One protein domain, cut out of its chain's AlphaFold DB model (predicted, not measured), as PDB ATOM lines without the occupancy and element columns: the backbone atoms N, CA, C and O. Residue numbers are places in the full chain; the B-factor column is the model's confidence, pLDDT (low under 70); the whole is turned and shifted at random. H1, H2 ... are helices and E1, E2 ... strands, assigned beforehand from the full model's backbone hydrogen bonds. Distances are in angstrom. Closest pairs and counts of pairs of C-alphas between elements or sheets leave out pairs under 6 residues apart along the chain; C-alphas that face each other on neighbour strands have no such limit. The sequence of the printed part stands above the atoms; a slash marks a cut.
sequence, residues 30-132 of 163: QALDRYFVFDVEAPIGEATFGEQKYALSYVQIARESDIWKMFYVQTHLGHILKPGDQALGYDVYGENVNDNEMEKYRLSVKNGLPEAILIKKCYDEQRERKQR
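AT A GLANCE: This is residues 30 to 132 of the 163 residues of an uncharacterized protein of Microthlaspi erraticum (UniProt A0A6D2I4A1). Five strands of one strongly twisted sheet, E4, E3, E1, E5 and E6, curl into a small barrel that is nearly closed where E4 comes near E6, and the first part of the long strand E3 runs on past this ring to pair with E2. H1 and H2 lie beyond opposite ends of the strand pair E5 and E6, and residues 96 to 101, 107 to 112 and 127 to 132 stick out. The printed part has 103 residues with six named strands and two named helices; along the chain the strands E1 to E5 come before H1, and E6 and then H2 follow it; neighbour strands in the branched sheet are antiparallel, and the class is mixed, helices and strands. It is only just compact, close to loose, with a radius of gyration of the C-alphas of 14.9 A and spans of 48 by 33 by 24 A.

IN THESE COORDINATES: The longest strand, E3, is residues 52 to 63, 27.1 A from first to last C-alpha, and bends by 79 degrees at residue 60. E1, residues 33 to 40, begins with C-alpha 33 at (39.431, 10.718, -42.794), is 18.9 A long and bends by 52 degrees at residue 37. E2 is residues 45 to 49, 13.0 A; E4 is residues 70 to 75, 15.1 A; E5 is residues 86 to 91, 14.6 A; E6 is residues 116 to 122, 15.5 A. H1 is residues 100 to 108, 12.6 A, and H2 is residues 124 to 132, 12.1 A, ending with C-alpha 132 at (40.410, 10.467, -67.877).

HOW THE PARTS SIT: E3 has three neighbours, with E1 and E2 on one side of it and E4 on the other side. Its pairing is staggered: residues 52 to 56 pair with E2, 57 to 62 with E4 and 59 to 63 with E1. E2, E3 and E4 form a meander, each strand the antiparallel neighbour of the one before, and E2 and E3, like E3 and E4, are a hairpin. Within hydrogen-bond range are N 47 and O 54 of E2 and E3, 2.8 A, N 61 and O 71 of E3 and E4, 2.9 A, and N 36 and O 62 of E1 and E3, 2.8 A. On the other side of E1 lies E5, antiparallel, with N 35 and O 87 at 2.8 A. E6 is the antiparallel neighbour of E5 at 149 degrees, with N 88 and O 120 at 2.8 A. The edge strands E4 and E6 have 6 pairs of C-alphas within 8 A; the closest are those of Thr 75 and Leu 118, 6.4 A apart. Neither H1 nor H2 is on the sheet, and the two helices are apart. In H2 every O i to N i+4 pair is within hydrogen-bond range; in H1 4 of 5 are.

THE WHOLE: The C-alphas of Leu 107 and Arg 132 are the two farthest apart, at 49.3 A. The printed part has no cut, and no link is long. The mean pLDDT of the printed part is 79.1; it is under 70 at residues 30 to 31, 49, 52, 94 to 113 and 125 to 132.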
ATOM      1  N   GLN A  30      36.093  19.350 -38.161       52.16
ATOM      2  CA  GLN A  30      37.194  18.378 -38.041       52.16
ATOM      3  C   GLN A  30      37.136  17.360 -39.190       52.16
ATOM      4  O   GLN A  30      36.066  16.993 -39.677       52.16
ATOM      5  N   ALA A  31      38.310  17.072 -39.749       67.56
ATOM      6  CA  ALA A  31      38.499  16.484 -41.066       67.56
ATOM      7  C   ALA A  31      37.941  15.057 -41.149       67.56
ATOM      8  O   ALA A  31      38.284  14.202 -40.346       67.56
ATOM      9  N   LEU A  32      37.118  14.783 -42.165       81.88
ATOM     10  CA  LEU A  32      36.765  13.404 -42.490       81.88
ATOM     11  C   LEU A  32      38.002  12.680 -43.010       81.88
ATOM     12  O   LEU A  32      38.572  13.081 -44.029       81.88
ATOM     13  N   ASP A  33      38.356  11.586 -42.354       87.19
ATOM     14  CA  ASP A  33      39.431  10.718 -42.794       87.19
ATOM     15  C   ASP A  33      38.942   9.739 -43.856       87.19
ATOM     16  O   ASP A  33      37.790   9.282 -43.855       87.19
ATOM     17  N   ARG A  34      39.846   9.412 -44.781       90.12
ATOM     18  CA  ARG A  34      39.624   8.381 -45.790       90.12
ATOM     19  C   ARG A  34      39.996   7.012 -45.242       90.12
ATOM     20  O   ARG A  34      41.051   6.825 -44.637       90.12
ATOM     21  N   TYR A  35      39.124   6.055 -45.519       91.94
ATOM     22  CA  TYR A  35      39.266   4.657 -45.155       91.94
ATOM     23  C   TYR A  35      39.150   3.779 -46.395       91.94
ATOM     24  O   TYR A  35      38.269   3.990 -47.233       91.94
ATOM     25  N   PHE A  36      40.011   2.773 -46.485       93.38
ATOM     26  CA  PHE A  36      39.890   1.690 -47.450       93.38
ATOM     27  C   PHE A  36      39.010   0.582 -46.889       93.38
ATOM     28  O   PHE A  36      39.178   0.170 -45.742       93.38
ATOM     29  N   VAL A  37      38.088   0.095 -47.717       93.62
ATOM     30  CA  VAL A  37      37.217  -1.036 -47.400       93.62
ATOM     31  C   VAL A  37      37.840  -2.315 -47.949       93.62
ATOM     32  O   VAL A  37      38.025  -2.445 -49.159       93.62
ATOM     33  N   PHE A  38      38.138  -3.268 -47.069       93.69
ATOM     34  CA  PHE A  38      38.727  -4.556 -47.443       93.69
ATOM     35  C   PHE A  38      37.672  -5.625 -47.653       93.69
ATOM     36  O   PHE A  38      37.687  -6.296 -48.680       93.69
ATOM     37  N   ASP A  39      36.749  -5.753 -46.703       94.44
ATOM     38  CA  ASP A  39      35.682  -6.741 -46.762       94.44
ATOM     39  C   ASP A  39      34.384  -6.189 -46.171       94.44
ATOM     40  O   ASP A  39      34.402  -5.324 -45.289       94.44
ATOM     41  N   VAL A  40      33.258  -6.672 -46.689       93.19
ATOM     42  CA  VAL A  40      31.908  -6.277 -46.277       93.19
ATOM     43  C   VAL A  40      31.115  -7.545 -46.001       93.19
ATOM     44  O   VAL A  40      30.822  -8.317 -46.913       93.19
ATOM     45  N   GLU A  41      30.729  -7.734 -44.744       92.50
ATOM     46  CA  GLU A  41      29.903  -8.861 -44.339       92.50
ATOM     47  C   GLU A  41      28.460  -8.694 -44.836       92.50
ATOM     48  O   GLU A  41      27.953  -7.579 -45.043       92.50
ATOM     49  N   ALA A  42      27.779  -9.828 -45.016       86.56
ATOM     50  CA  ALA A  42      26.375  -9.858 -45.391       86.56
ATOM     51  C   ALA A  42      25.526  -9.000 -44.428       86.56
ATOM     52  O   ALA A  42      25.762  -8.999 -43.215       86.56
ATOM     53  N   PRO A  43      24.538  -8.256 -44.949       84.31
ATOM     54  CA  PRO A  43      23.742  -7.358 -44.131       84.31
ATOM     55  C   PRO A  43      22.926  -8.142 -43.103       84.31
ATOM     56  O   PRO A  43      22.156  -9.041 -43.430       84.31
ATOM     57  N   ILE A  44      23.082  -7.756 -41.840       82.44
ATOM     58  CA  ILE A  44      22.389  -8.336 -40.681       82.44
ATOM     59  C   ILE A  44      20.924  -7.899 -40.673       82.44
ATOM     60  O   ILE A  44      20.044  -8.605 -40.180       82.44
ATOM     61  N   GLY A  45      20.656  -6.712 -41.210       79.50
ATOM     62  CA  GLY A  45      19.314  -6.177 -41.325       79.50
ATOM     63  C   GLY A  45      19.242  -5.068 -42.355       79.50
ATOM     64  O   GLY A  45      20.161  -4.261 -42.494       79.50
ATOM     65  N   GLU A  46      18.115  -5.017 -43.049       80.19
ATOM     66  CA  GLU A  46      17.792  -3.955 -43.989       80.19
ATOM     67  C   GLU A  46      16.646  -3.119 -43.425       80.19
ATOM     68  O   GLU A  46      15.654  -3.639 -42.907       80.19
ATOM     69  N   ALA A  47      16.785  -1.804 -43.516       75.19
ATOM     70  CA  ALA A  47      15.767  -0.846 -43.130       75.19
ATOM     71  C   ALA A  47      15.541   0.115 -44.294       75.19
ATOM     72  O   ALA A  47      16.475   0.711 -44.827       75.19
ATOM     73  N   THR A  48      14.282   0.277 -44.690       74.12
ATOM     74  CA  THR A  48      13.895   1.306 -45.657       74.12
ATOM     75  C   THR A  48      13.251   2.447 -44.889       74.12
ATOM     76  O   THR A  48      12.290   2.235 -44.149       74.12
ATOM     77  N   PHE A  49      13.794   3.650 -45.038       63.91
ATOM     78  CA  PHE A  49      13.239   4.859 -44.444       63.91
ATOM     79  C   PHE A  49      12.965   5.870 -45.559       63.91
ATOM     80  O   PHE A  49      13.889   6.394 -46.182       63.91
ATOM     81  N   GLY A  50      11.682   6.110 -45.843       74.38
ATOM     82  CA  GLY A  50      11.267   6.873 -47.022       74.38
ATOM     83  C   GLY A  50      11.696   6.174 -48.316       74.38
ATOM     84  O   GLY A  50      11.389   5.000 -48.510       74.38
ATOM     85  N   GLU A  51      12.430   6.887 -49.174       72.75
ATOM     86  CA  GLU A  51      13.004   6.361 -50.427       72.75
ATOM     87  C   GLU A  51      14.414   5.766 -50.262       72.75
ATOM     88  O   GLU A  51      14.961   5.183 -51.199       72.75
ATOM     89  N   GLN A  52      15.034   5.910 -49.086       68.94
ATOM     90  CA  GLN A  52      16.415   5.489 -48.864       68.94
ATOM     91  C   GLN A  52      16.487   4.123 -48.184       68.94
ATOM     92  O   GLN A  52      15.789   3.841 -47.205       68.94
ATOM     93  N   LYS A  53      17.368   3.278 -48.720       77.94
ATOM     94  CA  LYS A  53      17.645   1.934 -48.215       77.94
ATOM     95  C   LYS A  53      18.939   1.945 -47.422       77.94
ATOM     96  O   LYS A  53      19.974   2.383 -47.919       77.94
ATOM     97  N   TYR A  54      18.861   1.416 -46.215       82.88
ATOM     98  CA  TYR A  54      19.979   1.252 -45.306       82.88
ATOM     99  C   TYR A  54      20.151  -0.231 -45.021       82.88
ATOM    100  O   TYR A  54      19.171  -0.933 -44.775       82.88
ATOM    101  N   ALA A  55      21.391  -0.704 -45.051       84.50
ATOM    102  CA  ALA A  55      21.706  -2.084 -44.718       84.50
ATOM    103  C   ALA A  55      22.826  -2.089 -43.685       84.50
ATOM    104  O   ALA A  55      23.888  -1.498 -43.898       84.50
ATOM    105  N   LEU A  56      22.540  -2.703 -42.544       87.81
ATOM    106  CA  LEU A  56      23.456  -2.798 -41.425       87.81
ATOM    107  C   LEU A  56      24.411  -3.968 -41.670       87.81
ATOM    108  O   LEU A  56      23.988  -5.120 -41.605       87.81
ATOM    109  N   SER A  57      25.677  -3.669 -41.930       88.75
ATOM    110  CA  SER A  57      26.734  -4.654 -42.189       88.75
ATOM    111  C   SER A  57      27.935  -4.400 -41.285       88.75
ATOM    112  O   SER A  57      28.186  -3.257 -40.894       88.75
ATOM    113  N   TYR A  58      28.699  -5.448 -40.989       91.31
ATOM    114  CA  TYR A  58      30.065  -5.282 -40.499       91.31
ATOM    115  C   TYR A  58      31.013  -5.112 -41.676       91.31
ATOM    116  O   TYR A  58      30.833  -5.713 -42.735       91.31
ATOM    117  N   VAL A  59      31.999  -4.243 -41.504       93.38
ATOM    118  CA  VAL A  59      32.975  -3.918 -42.537       93.38
ATOM    119  C   VAL A  59      34.359  -3.892 -41.920       93.38
ATOM    120  O   VAL A  59      34.563  -3.322 -40.847       93.38
ATOM    121  N   GLN A  60      35.303  -4.492 -42.635       94.69
ATOM    122  CA  GLN A  60      36.718  -4.411 -42.327       94.69
ATOM    123  C   GLN A  60      37.326  -3.222 -43.068       94.69
ATOM    124  O   GLN A  60      37.307  -3.167 -44.303       94.69
ATOM    125  N   ILE A  61      37.862  -2.270 -42.313       93.38
ATOM    126  CA  ILE A  61      38.432  -1.033 -42.845       93.38
ATOM    127  C   ILE A  61      39.853  -0.803 -42.345       93.38
ATOM    128  O   ILE A  61      40.228  -1.282 -41.281       93.38
ATOM    129  N   ALA A  62      40.624  -0.014 -43.084       93.38
ATOM    130  CA  ALA A  62      41.853   0.595 -42.583       93.38
ATOM    131  C   ALA A  62      41.896   2.067 -42.982       93.38
ATOM    132  O   ALA A  62      41.324   2.456 -44.004       93.38
ATOM    133  N   ARG A  63      42.570   2.893 -42.183       90.81
ATOM    134  CA  ARG A  63      42.783   4.304 -42.520       90.81
ATOM    135  C   ARG A  63      43.731   4.394 -43.718       90.81
ATOM    136  O   ARG A  63      44.662   3.601 -43.823       90.81
ATOM    137  N   GLU A  64      43.517   5.357 -44.610       88.50
ATOM    138  CA  GLU A  64      44.371   5.550 -45.795       88.50
ATOM    139  C   GLU A  64      45.835   5.829 -45.412       88.50
ATOM    140  O   GLU A  64      46.745   5.354 -46.085       88.50
ATOM    141  N   SER A  65      46.062   6.523 -44.293       87.50
ATOM    142  CA  SER A  65      47.402   6.782 -43.748       87.50
ATOM    143  C   SER A  65      48.068   5.539 -43.140       87.50
ATOM    144  O   SER A  65      49.277   5.371 -43.273       87.50
ATOM    145  N   ASP A  66      47.279   4.655 -42.515       87.50
ATOM    146  CA  ASP A  66      47.753   3.551 -41.667       87.50
ATOM    147  C   ASP A  66      47.120   2.224 -42.111       87.50
ATOM    148  O   ASP A  66      46.295   1.622 -41.420       87.50
ATOM    149  N   ILE A  67      47.524   1.735 -43.282       86.06
ATOM    150  CA  ILE A  67      46.933   0.532 -43.894       86.06
ATOM    151  C   ILE A  67      47.217  -0.745 -43.075       86.06
ATOM    152  O   ILE A  67      46.512  -1.744 -43.201       86.06
ATOM    153  N   TRP A  68      48.231  -0.731 -42.203       85.62
ATOM    154  CA  TRP A  68      48.592  -1.885 -41.373       85.62
ATOM    155  C   TRP A  68      47.651  -2.112 -40.177       85.62
ATOM    156  O   TRP A  68      47.682  -3.192 -39.588       85.62
ATOM    157  N   LYS A  69      46.830  -1.122 -39.794       86.44
ATOM    158  CA  LYS A  69      45.830  -1.254 -38.721       86.44
ATOM    159  C   LYS A  69      44.454  -1.468 -39.332       86.44
ATOM    160  O   LYS A  69      43.888  -0.563 -39.938       86.44
ATOM    161  N   MET A  70      43.929  -2.674 -39.153       89.88
ATOM    162  CA  MET A  70      42.594  -3.041 -39.609       89.88
ATOM    163  C   MET A  70      41.608  -2.969 -38.449       89.88
ATOM    164  O   MET A  70      41.878  -3.491 -37.369       89.88
ATOM    165  N   PHE A  71      40.465  -2.350 -38.709       89.06
ATOM    166  CA  PHE A  71      39.377  -2.142 -37.768       89.06
ATOM    167  C   PHE A  71      38.121  -2.846 -38.270       89.06
ATOM    168  O   PHE A  71      37.861  -2.891 -39.478       89.06
ATOM    169  N   TYR A  72      37.324  -3.359 -37.338       90.12
ATOM    170  CA  TYR A  72      36.019  -3.942 -37.633       90.12
ATOM    171  C   TYR A  72      34.936  -3.009 -37.120       90.12
ATOM    172  O   TYR A  72      34.781  -2.809 -35.917       90.12
ATOM    173  N   VAL A  73      34.172  -2.430 -38.044       88.44
ATOM    174  CA  VAL A  73      33.151  -1.435 -37.713       88.44
ATOM    175  C   VAL A  73      31.791  -1.838 -38.247       88.44
ATOM    176  O   VAL A  73      31.659  -2.428 -39.318       88.44
ATOM    177  N   GLN A  74      30.753  -1.488 -37.497       87.75
ATOM    178  CA  GLN A  74      29.379  -1.632 -37.950       87.75
ATOM    179  C   GLN A  74      28.967  -0.390 -38.741       87.75
ATOM    180  O   GLN A  74      29.130   0.739 -38.279       87.75
ATOM    181  N   THR A  75      28.404  -0.581 -39.931       87.00
ATOM    182  CA  THR A  75      27.974   0.513 -40.806       87.00
ATOM    183  C   THR A  75      26.570   0.294 -41.345       87.00
ATOM    184  O   THR A  75      26.124  -0.830 -41.547       87.00
ATOM    185  N   HIS A  76      25.882   1.398 -41.618       86.62
ATOM    186  CA  HIS A  76      24.577   1.438 -42.279       86.62
ATOM    187  C   HIS A  76      24.690   1.487 -43.816       86.62
ATOM    188  O   HIS A  76      23.676   1.486 -44.521       86.62
ATOM    189  N   LEU A  77      25.918   1.553 -44.341       86.56
ATOM    190  CA  LEU A  77      26.223   1.664 -45.768       86.56
ATOM    191  C   LEU A  77      26.451   0.303 -46.444       86.56
ATOM    192  O   LEU A  77      26.994   0.263 -47.549       86.56
ATOM    193  N   GLY A  78      26.030  -0.807 -45.827       86.31
ATOM    194  CA  GLY A  78      26.273  -2.165 -46.329       86.31
ATOM    195  C   GLY A  78      25.725  -2.425 -47.736       86.31
ATOM    196  O   GLY A  78      26.290  -3.202 -48.491       86.31
ATOM    197  N   HIS A  79      24.670  -1.712 -48.143       84.88
ATOM    198  CA  HIS A  79      24.095  -1.834 -49.486       84.88
ATOM    199  C   HIS A  79      24.938  -1.140 -50.575       84.88
ATOM    200  O   HIS A  79      24.808  -1.437 -51.762       84.88
ATOM    201  N   ILE A  80      25.775  -0.176 -50.185       88.31
ATOM    202  CA  ILE A  80      26.488   0.724 -51.102       88.31
ATOM    203  C   ILE A  80      27.980   0.385 -51.162       88.31
ATOM    204  O   ILE A  80      28.596   0.494 -52.229       88.31
ATOM    205  N   LEU A  81      28.566   0.025 -50.018       90.62
ATOM    206  CA  LEU A  81      29.978  -0.309 -49.902       90.62
ATOM    207  C   LEU A  81      30.257  -1.692 -50.479       90.62
ATOM    208  O   LEU A  81      29.501  -2.639 -50.276       90.62
ATOM    209  N   LYS A  82      31.373  -1.797 -51.193       91.62
ATOM    210  CA  LYS A  82      31.934  -3.049 -51.685       91.62
ATOM    211  C   LYS A  82      33.411  -3.133 -51.295       91.62
ATOM    212  O   LYS A  82      34.048  -2.091 -51.117       91.62
ATOM    213  N   PRO A  83      33.968  -4.349 -51.213       93.62
ATOM    214  CA  PRO A  83      35.411  -4.552 -51.124       93.62
ATOM    215  C   PRO A  83      36.163  -3.750 -52.197       93.62
ATOM    216  O   PRO A  83      35.800  -3.792 -53.376       93.62
ATOM    217  N   GLY A  84      37.193  -3.008 -51.791       90.12
ATOM    218  CA  GLY A  84      38.004  -2.145 -52.654       90.12
ATOM    219  C   GLY A  84      37.466  -0.724 -52.859       90.12
ATOM    220  O   GLY A  84      38.095   0.055 -53.571       90.12
ATOM    221  N   ASP A  85      36.328  -0.361 -52.265       91.12
ATOM    222  CA  ASP A  85      35.868   1.029 -52.253       91.12
ATOM    223  C   ASP A  85      36.572   1.856 -51.162       91.12
ATOM    224  O   ASP A  85      37.086   1.332 -50.172       91.12
ATOM    225  N   GLN A  86      36.531   3.179 -51.314       91.44
ATOM    226  CA  GLN A  86      36.934   4.122 -50.274       91.44
ATOM    227  C   GLN A  86      35.703   4.721 -49.585       91.44
ATOM    228  O   GLN A  86      34.680   5.000 -50.221       91.44
ATOM    229  N   ALA A  87      35.802   4.973 -48.286       91.81
ATOM    230  CA  ALA A  87      34.767   5.616 -47.487       91.81
ATOM    231  C   ALA A  87      35.350   6.773 -46.668       91.81
ATOM    232  O   ALA A  87      36.538   6.806 -46.365       91.81
ATOM    233  N   LEU A  88      34.499   7.734 -46.330       89.50
ATOM    234  CA  LEU A  88      34.822   8.848 -45.449       89.50
ATOM    235  C   LEU A  88      34.123   8.641 -44.112       89.50
ATOM    236  O   LEU A  88      32.925   8.322 -44.072       89.50
ATOM    237  N   GLY A  89      34.866   8.847 -43.033       87.75
ATOM    238  CA  GLY A  89      34.374   8.649 -41.680       87.75
ATOM    239  C   GLY A  89      35.118   9.479 -40.646       87.75
ATOM    240  O   GLY A  89      36.153  10.073 -40.943       87.75
ATOM    241  N   TYR A  90      34.563   9.505 -39.440       83.00
ATOM    242  CA  TYR A  90      35.226  10.070 -38.268       83.00
ATOM    243  C   TYR A  90      36.053   8.991 -37.573       83.00
ATOM    244  O   TYR A  90      35.568   7.867 -37.385       83.00
ATOM    245  N   ASP A  91      37.282   9.341 -37.202       82.56
ATOM    246  CA  ASP A  91      38.147   8.522 -36.355       82.56
ATOM    247  C   ASP A  91      37.807   8.787 -34.884       82.56
ATOM    248  O   ASP A  91      38.220   9.783 -34.297       82.56
ATOM    249  N   VAL A  92      37.026   7.895 -34.280       76.75
ATOM    250  CA  VAL A  92      36.599   8.032 -32.878       76.75
ATOM    251  C   VAL A  92      37.698   7.552 -31.923       76.75
ATOM    252  O   VAL A  92      37.712   7.916 -30.744       76.75
ATOM    253  N   TYR A  93      38.625   6.726 -32.414       70.25
ATOM    254  CA  TYR A  93      39.759   6.235 -31.641       70.25
ATOM    255  C   TYR A  93      40.856   7.299 -31.508       70.25
ATOM    256  O   TYR A  93      41.403   7.487 -30.420       70.25
ATOM    257  N   GLY A  94      41.172   7.993 -32.603       64.00
ATOM    258  CA  GLY A  94      42.236   8.995 -32.664       64.00
ATOM    259  C   GLY A  94      41.853  10.375 -32.124       64.00
ATOM    260  O   GLY A  94      42.729  11.108 -31.661       64.00
ATOM    261  N   GLU A  95      40.569  10.744 -32.152       62.94
ATOM    262  CA  GLU A  95      40.131  12.048 -31.655       62.94
ATOM    263  C   GLU A  95      40.019  12.055 -30.123       62.94
ATOM    264  O   GLU A  95      39.137  11.442 -29.514       62.94
ATOM    265  N   ASN A  96      40.914  12.811 -29.475       57.47
ATOM    266  CA  ASN A  96      40.790  13.162 -28.063       57.47
ATOM    267  C   ASN A  96      39.701  14.228 -27.897       57.47
ATOM    268  O   ASN A  96      39.981  15.408 -27.677       57.47
ATOM    269  N   VAL A  97      38.446  13.812 -28.053       59.34
ATOM    270  CA  VAL A  97      37.303  14.676 -27.789       59.34
ATOM    271  C   VAL A  97      37.246  14.918 -26.286       59.34
ATOM    272  O   VAL A  97      36.776  14.073 -25.523       59.34
ATOM    273  N   ASN A  98      37.724  16.085 -25.860       60.81
ATOM    274  CA  ASN A  98      37.648  16.547 -24.478       60.81
ATOM    275  C   ASN A  98      36.226  17.030 -24.127       60.81
ATOM    276  O   ASN A  98      36.051  18.126 -23.602       60.81
ATOM    277  N   ASP A  99      35.208  16.229 -24.452       64.75
ATOM    278  CA  ASP A  99      33.825  16.482 -24.062       64.75
ATOM    279  C   ASP A  99      33.416  15.507 -22.961       64.75
ATOM    280  O   ASP A  99      33.320  14.295 -23.164       64.75
ATOM    281  N   ASN A 100      33.061  16.063 -21.803       62.28
ATOM    282  CA  ASN A 100      32.499  15.325 -20.666       62.28
ATOM    283  C   ASN A 100      31.225  14.532 -21.033       62.28
ATOM    284  O   ASN A 100      30.805  13.633 -20.303       62.28
ATOM    285  N   GLU A 101      30.567  14.870 -22.146       65.06
ATOM    286  CA  GLU A 101      29.443  14.098 -22.677       65.06
ATOM    287  C   GLU A 101      29.905  12.796 -23.340       65.06
ATOM    288  O   GLU A 101      29.284  11.755 -23.119       65.06
ATOM    289  N   MET A 102      31.020  12.808 -24.075       64.31
ATOM    290  CA  MET A 102      31.566  11.618 -24.736       64.31
ATOM    291  C   MET A 102      32.025  10.564 -23.733       64.31
ATOM    292  O   MET A 102      31.829   9.373 -23.966       64.31
ATOM    293  N   GLU A 103      32.560  10.976 -22.585       65.00
ATOM    294  CA  GLU A 103      32.904  10.058 -21.496       65.00
ATOM    295  C   GLU A 103      31.658   9.371 -20.908       65.00
ATOM    296  O   GLU A 103      31.651   8.159 -20.684       65.00
ATOM    297  N   LYS A 104      30.542  10.095 -20.762       67.62
ATOM    298  CA  LYS A 104      29.260   9.498 -20.346       67.62
ATOM    299  C   LYS A 104      28.714   8.531 -21.394       67.62
ATOM    300  O   LYS A 104      28.185   7.483 -21.028       67.62
ATOM    301  N   TYR A 105      28.856   8.843 -22.684       64.69
ATOM    302  CA  TYR A 105      28.481   7.924 -23.763       64.69
ATOM    303  C   TYR A 105      29.376   6.677 -23.791       64.69
ATOM    304  O   TYR A 105      28.845   5.575 -23.921       64.69
ATOM    305  N   ARG A 106      30.691   6.817 -23.569       63.34
ATOM    306  CA  ARG A 106      31.629   5.691 -23.399       63.34
ATOM    307  C   ARG A 106      31.183   4.740 -22.293       63.34
ATOM    308  O   ARG A 106      31.201   3.531 -22.489       63.34
ATOM    309  N   LEU A 107      30.744   5.283 -21.159       60.44
ATOM    310  CA  LEU A 107      30.274   4.501 -20.013       60.44
ATOM    311  C   LEU A 107      28.865   3.919 -20.219       60.44
ATOM    312  O   LEU A 107      28.539   2.869 -19.669       60.44
ATOM    313  N   SER A 108      28.018   4.592 -21.001       61.22
ATOM    314  CA  SER A 108      26.633   4.174 -21.238       61.22
ATOM    315  C   SER A 108      26.497   3.086 -22.306       61.22
ATOM    316  O   SER A 108      25.520   2.331 -22.277       61.22
ATOM    317  N   VAL A 109      27.413   3.009 -23.273       62.38
ATOM    318  CA  VAL A 109      27.362   2.002 -24.338       62.38
ATOM    319  C   VAL A 109      28.039   0.722 -23.850       62.38
ATOM    320  O   VAL A 109      29.260   0.609 -23.839       62.38
ATOM    321  N   LYS A 110      27.230  -0.283 -23.486       54.22
ATOM    322  CA  LYS A 110      27.698  -1.612 -23.030       54.22
ATOM    323  C   LYS A 110      28.667  -2.316 -23.992       54.22
ATOM    324  O   LYS A 110      29.406  -3.189 -23.555       54.22
ATOM    325  N   ASN A 111      28.644  -1.958 -25.274       59.56
ATOM    326  CA  ASN A 111      29.446  -2.576 -26.330       59.56
ATOM    327  C   ASN A 111      30.714  -1.777 -26.686       59.56
ATOM    328  O   ASN A 111      31.384  -2.124 -27.654       59.56
ATOM    329  N   GLY A 112      31.052  -0.737 -25.914       65.31
ATOM    330  CA  GLY A 112      32.161   0.164 -26.227       65.31
ATOM    331  C   GLY A 112      31.841   1.128 -27.374       65.31
ATOM    332  O   GLY A 112      30.811   1.013 -28.042       65.31
ATOM    333  N   LEU A 113      32.707   2.124 -27.576       68.31
ATOM    334  CA  LEU A 113      32.611   2.994 -28.748       68.31
ATOM    335  C   LEU A 113      33.195   2.290 -29.978       68.31
ATOM    336  O   LEU A 113      34.195   1.584 -29.842       68.31
ATOM    337  N   PRO A 114      32.609   2.501 -31.170       76.62
ATOM    338  CA  PRO A 114      33.232   2.054 -32.406       76.62
ATOM    339  C   PRO A 114      34.564   2.780 -32.619       76.62
ATOM    340  O   PRO A 114      34.717   3.930 -32.213       76.62
ATOM    341  N   GLU A 115      35.505   2.118 -33.286       79.69
ATOM    342  CA  GLU A 115      36.819   2.692 -33.604       79.69
ATOM    343  C   GLU A 115      36.701   3.804 -34.660       79.69
ATOM    344  O   GLU A 115      37.320   4.856 -34.535       79.69
ATOM    345  N   ALA A 116      35.831   3.615 -35.655       84.50
ATOM    346  CA  ALA A 116      35.520   4.621 -36.662       84.50
ATOM    347  C   ALA A 116      34.044   4.568 -37.077       84.50
ATOM    348  O   ALA A 116      33.393   3.521 -37.024       84.50
ATOM    349  N   ILE A 117      33.515   5.709 -37.523       86.88
ATOM    350  CA  ILE A 117      32.132   5.837 -38.001       86.88
ATOM    351  C   ILE A 117      32.147   6.265 -39.464       86.88
ATOM    352  O   ILE A 117      32.471   7.408 -39.785       86.88
ATOM    353  N   LEU A 118      31.749   5.356 -40.355       88.31
ATOM    354  CA  LEU A 118      31.613   5.644 -41.783       88.31
ATOM    355  C   LEU A 118      30.325   6.425 -42.062       88.31
ATOM    356  O   LEU A 118      29.241   6.022 -41.639       88.31
ATOM    357  N   ILE A 119      30.440   7.510 -42.829       86.75
ATOM    358  CA  ILE A 119      29.325   8.418 -43.139       86.75
ATOM    359  C   ILE A 119      28.911   8.300 -44.597       86.75
ATOM    360  O   ILE A 119      27.727   8.255 -44.918       86.75
ATOM    361  N   LYS A 120      29.892   8.289 -45.504       87.38
ATOM    362  CA  LYS A 120      29.629   8.275 -46.943       87.38
ATOM    363  C   LYS A 120      30.708   7.523 -47.700       87.38
ATOM    364  O   LYS A 120      31.877   7.540 -47.329       87.38
ATOM    365  N   LYS A 121      30.313   6.922 -48.817       90.62
ATOM    366  CA  LYS A 121      31.245   6.363 -49.793       90.62
ATOM    367  C   LYS A 121      31.946   7.491 -50.560       90.62
ATOM    368  O   LYS A 121      31.294   8.438 -51.002       90.62
ATOM    369  N   CYS A 122      33.258   7.379 -50.728       86.12
ATOM    370  CA  CYS A 122      34.042   8.231 -51.612       86.12
ATOM    371  C   CYS A 122      34.033   7.628 -53.028       86.12
ATOM    372  O   CYS A 122      34.206   6.425 -53.209       86.12
ATOM    373  N   TYR A 123      33.791   8.464 -54.040       79.69
ATOM    374  CA  TYR A 123      33.746   8.051 -55.450       79.69
ATOM    375  C   TYR A 123      34.885   8.655 -56.277       79.69
ATOM    376  O   TYR A 123      34.878   8.508 -57.501       79.69
ATOM    377  N   ASP A 124      35.828   9.356 -55.646       70.38
ATOM    378  CA  ASP A 124      36.774  10.227 -56.344       70.38
ATOM    379  C   ASP A 124      37.676   9.439 -57.296       70.38
ATOM    380  O   ASP A 124      37.720   9.763 -58.481       70.38
ATOM    381  N   GLU A 125      38.246   8.310 -56.870       66.81
ATOM    382  CA  GLU A 125      39.074   7.464 -57.741       66.81
ATOM    383  C   GLU A 125      38.302   6.949 -58.976       66.81
ATOM    384  O   GLU A 125      38.773   6.993 -60.121       66.81
ATOM    385  N   GLN A 126      37.053   6.513 -58.783       62.81
ATOM    386  CA  GLN A 126      36.198   6.061 -59.884       62.81
ATOM    387  C   GLN A 126      35.802   7.214 -60.808       62.81
ATOM    388  O   GLN A 126      35.670   7.022 -62.022       62.81
ATOM    389  N   ARG A 127      35.589   8.409 -60.254       61.94
ATOM    390  CA  ARG A 127      35.231   9.615 -60.998       61.94
ATOM    391  C   ARG A 127      36.416  10.107 -61.817       61.94
ATOM    392  O   ARG A 127      36.240  10.361 -63.006       61.94
ATOM    393  N   GLU A 128      37.613  10.143 -61.250       62.88
ATOM    394  CA  GLU A 128      38.850  10.485 -61.951       62.88
ATOM    395  C   GLU A 128      39.148   9.500 -63.082       62.88
ATOM    396  O   GLU A 128      39.397   9.906 -64.220       62.88
ATOM    397  N   ARG A 129      39.027   8.192 -62.829       63.12
ATOM    398  CA  ARG A 129      39.219   7.162 -63.860       63.12
ATOM    399  C   ARG A 129      38.212   7.288 -65.007       63.12
ATOM    400  O   ARG A 129      38.557   7.011 -66.156       63.12
ATOM    401  N   LYS A 130      36.974   7.702 -64.720       62.34
ATOM    402  CA  LYS A 130      35.936   7.965 -65.732       62.34
ATOM    403  C   LYS A 130      36.175   9.274 -66.487       62.34
ATOM    404  O   LYS A 130      35.943   9.300 -67.688       62.34
ATOM    405  N   GLN A 131      36.667  10.324 -65.830       62.28
ATOM    406  CA  GLN A 131      36.988  11.602 -66.476       62.28
ATOM    407  C   GLN A 131      38.188  11.487 -67.425       62.28
ATOM    408  O   GLN A 131      38.119  11.963 -68.557       62.28
ATOM    409  N   ARG A 132      39.243  10.762 -67.018       61.88
ATOM    410  CA  ARG A 132      40.410  10.467 -67.877       61.88
ATOM    411  C   ARG A 132      40.023   9.701 -69.143       61.88
ATOM    412  O   ARG A 132      40.663   9.834 -70.177       61.88
TER     413      ARG A 132